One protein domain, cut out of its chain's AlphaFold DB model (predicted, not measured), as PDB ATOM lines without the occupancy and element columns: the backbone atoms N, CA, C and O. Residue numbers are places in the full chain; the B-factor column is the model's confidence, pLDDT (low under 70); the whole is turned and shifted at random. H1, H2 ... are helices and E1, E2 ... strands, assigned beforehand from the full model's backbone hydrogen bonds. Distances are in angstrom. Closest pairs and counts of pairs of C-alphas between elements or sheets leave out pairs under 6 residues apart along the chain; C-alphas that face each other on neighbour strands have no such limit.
ATOM      1  N   ALA A  58     225.933 177.585 157.873       84.81
ATOM      2  CA  ALA A  58     226.768 178.297 158.833       84.81
ATOM      3  C   ALA A  58     226.015 178.557 160.149       84.81
ATOM      4  O   ALA A  58     224.787 178.556 160.202       84.81
ATOM      5  N   ALA A  59     226.750 178.773 161.246       85.88
ATOM      6  CA  ALA A  59     226.125 179.216 162.490       85.88
ATOM      7  C   ALA A  59     225.530 180.620 162.296       85.88
ATOM      8  O   ALA A  59     226.216 181.528 161.829       85.88
ATOM      9  N   GLY A  60     224.269 180.803 162.683       86.31
ATOM     10  CA  GLY A  60     223.542 182.057 162.484       86.31
ATOM     11  C   GLY A  60     222.680 182.107 161.222       86.31
ATOM     12  O   GLY A  60     221.922 183.063 161.084       86.31
ATOM     13  N   ASP A  61     222.739 181.096 160.348       90.75
ATOM     14  CA  ASP A  61     221.859 181.028 159.179       90.75
ATOM     15  C   ASP A  61     220.402 180.808 159.589       90.75
ATOM     16  O   ASP A  61     220.102 179.987 160.462       90.75
ATOM     17  N   THR A  62     219.491 181.517 158.924       90.50
ATOM     18  CA  THR A  62     218.049 181.321 159.076       90.50
ATOM     19  C   THR A  62     217.584 180.135 158.239       90.50
ATOM     20  O   THR A  62     217.898 180.040 157.054       90.50
ATOM     21  N   ILE A  63     216.792 179.251 158.842       89.50
ATOM     22  CA  ILE A  63     216.272 178.031 158.216       89.50
ATOM     23  C   ILE A  63     214.754 177.917 158.387       89.50
ATOM     24  O   ILE A  63     214.153 178.605 159.212       89.50
ATOM     25  N   SER A  64     214.124 177.043 157.599       90.56
ATOM     26  CA  SER A  64     212.707 176.704 157.766       90.56
ATOM     27  C   SER A  64     212.479 175.799 158.981       90.56
ATOM     28  O   SER A  64     213.392 175.112 159.446       90.56
ATOM     29  N   GLU A  65     211.237 175.760 159.470       90.88
ATOM     30  CA  GLU A  65     210.817 174.868 160.560       90.88
ATOM     31  C   GLU A  65     211.057 173.390 160.216       90.88
ATOM     32  O   GLU A  65     211.585 172.639 161.039       90.88
ATOM     33  N   ASP A  66     210.731 172.973 158.986       90.06
ATOM     34  CA  ASP A  66     210.938 171.595 158.529       90.06
ATOM     35  C   ASP A  66     212.422 171.200 158.580       90.06
ATOM     36  O   ASP A  66     212.770 170.139 159.104       90.06
ATOM     37  N   LEU A  67     213.314 172.092 158.132       87.69
ATOM     38  CA  LEU A  67     214.757 171.857 158.170       87.69
ATOM     39  C   LEU A  67     215.294 171.865 159.606       87.69
ATOM     40  O   LEU A  67     216.116 171.024 159.964       87.69
ATOM     41  N   ALA A  68     214.803 172.763 160.462       89.25
ATOM     42  CA  ALA A  68     215.158 172.784 161.879       89.25
ATOM     43  C   ALA A  68     214.756 171.480 162.580       89.25
ATOM     44  O   ALA A  68     215.520 170.935 163.384       89.25
ATOM     45  N   ARG A  69     213.571 170.953 162.257       88.62
ATOM     46  CA  ARG A  69     213.069 169.681 162.775       88.62
ATOM     47  C   ARG A  69     213.927 168.505 162.317       88.62
ATOM     48  O   ARG A  69     214.240 167.643 163.140       88.62
ATOM     49  N   ASP A  70     214.321 168.484 161.048       88.25
ATOM     50  CA  ASP A  70     215.194 167.446 160.502       88.25
ATOM     51  C   ASP A  70     216.599 167.490 161.122       88.25
ATOM     52  O   ASP A  70     217.065 166.467 161.626       88.25
ATOM     53  N   LEU A  71     217.224 168.671 161.231       87.50
ATOM     54  CA  LEU A  71     218.518 168.844 161.912       87.50
ATOM     55  C   LEU A  71     218.464 168.369 163.371       87.50
ATOM     56  O   LEU A  71     219.336 167.637 163.845       87.50
ATOM     57  N   ASN A  72     217.402 168.742 164.088       87.88
ATOM     58  CA  ASN A  72     217.230 168.371 165.489       87.88
ATOM     59  C   ASN A  72     216.968 166.868 165.693       87.88
ATOM     60  O   ASN A  72     217.274 166.358 166.777       87.88
ATOM     61  N   ARG A  73     216.434 166.169 164.682       87.31
ATOM     62  CA  ARG A  73     216.212 164.715 164.686       87.31
ATOM     63  C   ARG A  73     217.478 163.940 164.332       87.31
ATOM     64  O   ARG A  73     217.800 162.979 165.028       87.31
ATOM     65  N   ASP A  74     218.162 164.335 163.262       80.25
ATOM     66  CA  ASP A  74     219.216 163.519 162.653       80.25
ATOM     67  C   ASP A  74     220.588 163.722 163.320       80.25
ATOM     68  O   ASP A  74     221.447 162.847 163.211       80.25
ATOM     69  N   LEU A  75     220.781 164.812 164.079       71.00
ATOM     70  CA  LEU A  75     221.980 165.117 164.887       71.00
ATOM     71  C   LEU A  75     223.318 165.063 164.131       71.00
ATOM     72  O   LEU A  75     224.377 165.104 164.766       71.00
ATOM     73  N   GLN A  76     223.295 164.957 162.802       65.94
ATOM     74  CA  GLN A  76     224.503 164.914 161.992       65.94
ATOM     75  C   GLN A  76     225.257 166.234 162.151       65.94
ATOM     76  O   GLN A  76     224.661 167.310 162.227       65.94
ATOM     77  N   ASP A  77     226.570 166.116 162.355       71.69
ATOM     78  CA  ASP A  77     227.490 167.228 162.632       71.69
ATOM     79  C   ASP A  77     227.159 168.045 163.901       71.69
ATOM     80  O   ASP A  77     227.783 169.065 164.194       71.69
ATOM     81  N   GLY A  78     226.197 167.562 164.702       77.38
ATOM     82  CA  GLY A  78     225.708 168.179 165.932       77.38
ATOM     83  C   GLY A  78     225.011 169.529 165.737       77.38
ATOM     84  O   GLY A  78     224.795 170.241 166.720       77.38
ATOM     85  N   LEU A  79     224.643 169.856 164.497       86.94
ATOM     86  CA  LEU A  79     223.848 171.024 164.131       86.94
ATOM     87  C   LEU A  79     222.487 171.013 164.836       86.94
ATOM     88  O   LEU A  79     221.856 169.970 165.013       86.94
ATOM     89  N   ARG A  80     222.025 172.197 165.235       89.06
ATOM     90  CA  ARG A  80     220.727 172.403 165.883       89.06
ATOM     91  C   ARG A  80     220.002 173.573 165.244       89.06
ATOM     92  O   ARG A  80     220.612 174.610 165.013       89.06
ATOM     93  N   GLY A  81     218.699 173.434 165.032       91.25
ATOM     94  CA  GLY A  81     217.826 174.578 164.775       91.25
ATOM     95  C   GLY A  81     217.327 175.151 166.100       91.25
ATOM     96  O   GLY A  81     216.703 174.423 166.876       91.25
ATOM     97  N   TYR A  82     217.611 176.424 166.364       92.25
ATOM     98  CA  TYR A  82     217.130 177.175 167.523       92.25
ATOM     99  C   TYR A  82     215.982 178.097 167.119       92.25
ATOM    100  O   TYR A  82     216.147 178.920 166.225       92.25
ATOM    101  N   GLU A  83     214.841 177.982 167.791       95.06
ATOM    102  CA  GLU A  83     213.678 178.848 167.572       95.06
ATOM    103  C   GLU A  83     213.769 180.119 168.428       95.06
ATOM    104  O   GLU A  83     213.801 180.054 169.664       95.06
ATOM    105  N   LEU A  84     213.790 181.274 167.764       93.50
ATOM    106  CA  LEU A  84     213.737 182.596 168.387       93.50
ATOM    107  C   LEU A  84     212.310 182.950 168.836       93.50
ATOM    108  O   LEU A  84     211.331 182.352 168.393       93.50
ATOM    109  N   ALA A  85     212.165 183.966 169.692       90.44
ATOM    110  CA  ALA A  85     210.854 184.434 170.154       90.44
ATOM    111  C   ALA A  85     209.900 184.909 169.038       90.44
ATOM    112  O   ALA A  85     208.686 184.902 169.241       90.44
ATOM    113  N   ASP A  86     210.421 185.327 167.883       88.56
ATOM    114  CA  ASP A  86     209.629 185.732 166.717       88.56
ATOM    115  C   ASP A  86     209.189 184.555 165.818       88.56
ATOM    116  O   ASP A  86     208.472 184.775 164.843       88.56
ATOM    117  N   GLY A  87     209.566 183.314 166.156       89.81
ATOM    118  CA  GLY A  87     209.236 182.100 165.394       89.81
ATOM    119  C   GLY A  87     210.226 181.768 164.272       89.81
ATOM    120  O   GLY A  87     210.037 180.795 163.542       89.81
ATOM    121  N   THR A  88     211.291 182.557 164.120       92.88
ATOM    122  CA  THR A  88     212.384 182.275 163.184       92.88
ATOM    123  C   THR A  88     213.303 181.183 163.734       92.88
ATOM    124  O   THR A  88     213.663 181.200 164.912       92.88
ATOM    125  N   PHE A  89     213.747 180.262 162.873       92.94
ATOM    126  CA  PHE A  89     214.730 179.239 163.230       92.94
ATOM    127  C   PHE A  89     216.128 179.625 162.756       92.94
ATOM    128  O   PHE A  89     216.320 179.989 161.599       92.94
ATOM    129  N   VAL A  90     217.111 179.507 163.647       92.62
ATOM    130  CA  VAL A  90     218.516 179.836 163.392       92.62
ATOM    131  C   VAL A  90     219.404 178.625 163.658       92.62
ATOM    132  O   VAL A  90     219.235 177.921 164.653       92.62
ATOM    133  N   VAL A  91     220.381 178.389 162.788       92.12
ATOM    134  CA  VAL A  91     221.350 177.300 162.939       92.12
ATOM    135  C   VAL A  91     222.338 177.608 164.061       92.12
ATOM    136  O   VAL A  91     222.987 178.655 164.094       92.12
ATOM    137  N   VAL A  92     222.508 176.645 164.957       91.94
ATOM    138  CA  VAL A  92     223.518 176.634 166.011       91.94
ATOM    139  C   VAL A  92     224.436 175.440 165.796       91.94
ATOM    140  O   VAL A  92     223.979 174.309 165.622       91.94
ATOM    141  N   LYS A  93     225.745 175.694 165.839       90.44
ATOM    142  CA  LYS A  93     226.778 174.668 165.714       90.44
ATOM    143  C   LYS A  93     227.445 174.377 167.051       90.44
ATOM    144  O   LYS A  93     227.734 175.305 167.810       90.44
ATOM    145  N   PRO A  94     227.755 173.107 167.340       81.06
ATOM    146  CA  PRO A  94     228.577 172.770 168.481       81.06
ATOM    147  C   PRO A  94     230.006 173.227 168.175       81.06
ATOM    148  O   PRO A  94     230.521 172.991 167.084       81.06
ATOM    149  N   ASN A  95     230.665 173.842 169.155       84.31
ATOM    150  CA  ASN A  95     232.033 174.379 169.059       84.31
ATOM    151  C   ASN A  95     232.193 175.709 168.303       84.31
ATOM    152  O   ASN A  95     233.317 176.202 168.207       84.31
ATOM    153  N   GLU A  96     231.109 176.328 167.838       87.44
ATOM    154  CA  GLU A  96     231.116 177.723 167.384       87.44
ATOM    155  C   GLU A  96     230.455 178.626 168.440       87.44
ATOM    156  O   GLU A  96     229.614 178.157 169.217       87.44
ATOM    157  N   PRO A  97     230.845 179.912 168.536       88.62
ATOM    158  CA  PRO A  97     230.164 180.843 169.426       88.62
ATOM    159  C   PRO A  97     228.683 180.955 169.048       88.62
ATOM    160  O   PRO A  97     228.325 180.948 167.871       88.62
ATOM    161  N   LEU A  98     227.822 181.086 170.062       90.00
ATOM    162  CA  LEU A  98     226.397 181.299 169.831       90.00
ATOM    163  C   LEU A  98     226.184 182.599 169.039       90.00
ATOM    164  O   LEU A  98     226.734 183.634 169.436       90.00
ATOM    165  N   PRO A  99     225.365 182.576 167.972       90.81
ATOM    166  CA  PRO A  99     224.980 183.787 167.263       90.81
ATOM    167  C   PRO A  99     224.344 184.805 168.219       90.81
ATOM    168  O   PRO A  99     223.548 184.433 169.082       90.81
ATOM    169  N   GLU A 100     224.654 186.094 168.039       92.12
ATOM    170  CA  GLU A 100     224.077 187.213 168.810       92.12
ATOM    171  C   GLU A 100     222.551 187.110 169.029       92.12
ATOM    172  O   GLU A 100     222.137 187.225 170.186       92.12
ATOM    173  N   PRO A 101     221.707 186.845 168.004       87.81
ATOM    174  CA  PRO A 101     220.258 186.759 168.211       87.81
ATOM    175  C   PRO A 101     219.861 185.595 169.124       87.81
ATOM    176  O   PRO A 101     219.017 185.759 170.001       87.81
ATOM    177  N   VAL A 102     220.520 184.443 168.982       91.44
ATOM    178  CA  VAL A 102     220.280 183.262 169.825       91.44
ATOM    179  C   VAL A 102     220.738 183.520 171.260       91.44
ATOM    180  O   VAL A 102     220.063 183.118 172.205       91.44
ATOM    181  N   ARG A 103     221.867 184.215 171.448       91.25
ATOM    182  CA  ARG A 103     222.377 184.558 172.782       91.25
ATOM    183  C   ARG A 103     221.428 185.507 173.512       91.25
ATOM    184  O   ARG A 103     221.077 185.235 174.656       91.25
ATOM    185  N   ALA A 104     220.993 186.578 172.850       91.25
ATOM    186  CA  ALA A 104     220.069 187.549 173.430       91.25
ATOM    187  C   ALA A 104     218.723 186.906 173.804       91.25
ATOM    188  O   ALA A 104     218.193 187.155 174.887       91.25
ATOM    189  N   ASP A 105     218.197 186.037 172.940       91.00
ATOM    190  CA  ASP A 105     216.947 185.318 173.193       91.00
ATOM    191  C   ASP A 105     217.088 184.307 174.345       91.00
ATOM    192  O   ASP A 105     216.252 184.259 175.249       91.00
ATOM    193  N   ALA A 106     218.197 183.561 174.398       88.00
ATOM    194  CA  ALA A 106     218.486 182.643 175.498       88.00
ATOM    195  C   ALA A 106     218.628 183.368 176.849       88.00
ATOM    196  O   ALA A 106     218.112 182.885 177.859       88.00
ATOM    197  N   GLU A 107     219.284 184.532 176.880       89.38
ATOM    198  CA  GLU A 107     219.392 185.380 178.074       89.38
ATOM    199  C   GLU A 107     218.020 185.902 178.523       89.38
ATOM    200  O   GLU A 107     217.691 185.837 179.711       89.38
ATOM    201  N   ALA A 108     217.183 186.346 177.580       87.94
ATOM    202  CA  ALA A 108     215.821 186.787 177.867       87.94
ATOM    203  C   ALA A 108     214.957 185.648 178.436       87.94
ATOM    204  O   ALA A 108     214.266 185.838 179.441       87.94
ATOM    205  N   LYS A 109     215.032 184.443 177.852       86.19
ATOM    206  CA  LYS A 109     214.327 183.255 178.361       86.19
ATOM    207  C   LYS A 109     214.829 182.846 179.745       86.19
ATOM    208  O   LYS A 109     214.015 182.519 180.603       86.19
ATOM    209  N   ALA A 110     216.139 182.891 179.986       84.81
ATOM    210  CA  ALA A 110     216.721 182.560 181.285       84.81
ATOM    211  C   ALA A 110     216.274 183.538 182.386       84.81
ATOM    212  O   ALA A 110     215.939 183.108 183.487       84.81
ATOM    213  N   ALA A 111     216.203 184.836 182.078       80.62
ATOM    214  CA  ALA A 111     215.711 185.855 183.005       80.62
ATOM    215  C   ALA A 111     214.213 185.704 183.334       80.62
ATOM    216  O   ALA A 111     213.770 186.138 184.397       80.62
ATOM    217  N   ALA A 112     213.433 185.085 182.441       77.38
ATOM    218  CA  ALA A 112     212.002 184.862 182.623       77.38
ATOM    219  C   ALA A 112     211.664 183.638 183.494       77.38
ATOM    220  O   ALA A 112     210.508 183.491 183.893       77.38
TER     221      ALA A 112
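What this domain is: This is residues 58 to 112 of the 122 residues of an uncharacterized protein of Microcella sp. HL-107 (UniProt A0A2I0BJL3). A short two-stranded hairpin, E1 and E2, is the middle of this small domain, with one helix on each side of it: H1 packs on the hairpin, and H2 comes near it with residues 101 to 106 and runs on away from it. The printed part has 55 residues, with two named helices and two named strands in the order H1, E1, E2, H2. The sheet, order E1, E2, is antiparallel, and the class is mixed, helices and strands. The whole is compact, with a radius of gyration of the C-alphas of 10.8 A and spans of 31 by 23 by 16 A.

How they stand to each other: Before the first helix, residues 62 to 63 make a short antiparallel pairing with residues 89 to 90 of E2, residues 89 to 92. H1, residues 65 to 74, comes closest to E1, residues 80 to 83, at the C-alphas of Ala 68 and Gly 81, 4.3 A apart. The closest C-alphas of H1 and E2 are those of Glu 65 and Phe 89, 6.4 A apart. E1 and E2 form a hairpin, their directions at 143 degrees; N 82 and O 90, at 2.8 A, and N 80 and O 92, at 2.9 A, are within hydrogen-bond range. H2, residues 100 to 111, comes closest to E1 at the C-alphas of Tyr 82 and Val 102, 7.2 A apart. H1 and H2 are apart. In H1 and H2 every O i to N i+4 pair is within hydrogen-bond range.

Where its parts are: H1 begins at C-alpha 65 (210.817, 174.868, 160.560) and is 14.3 A long. E1 measures 9.7 A and E2 9.6 A. H2 is 16.5 A long and ends at C-alpha 111 (215.711, 185.855, 183.005).

The domain as a whole: The two C-alphas farthest apart, those of Gln 76 and Ala 112, are 31.3 A apart. The printed part has no cut. The links H1 to E1 and E1 to E2 are tight, and E2 to H2 is short. The mean pLDDT of the printed part is 87.5, and residue 76 is under 70.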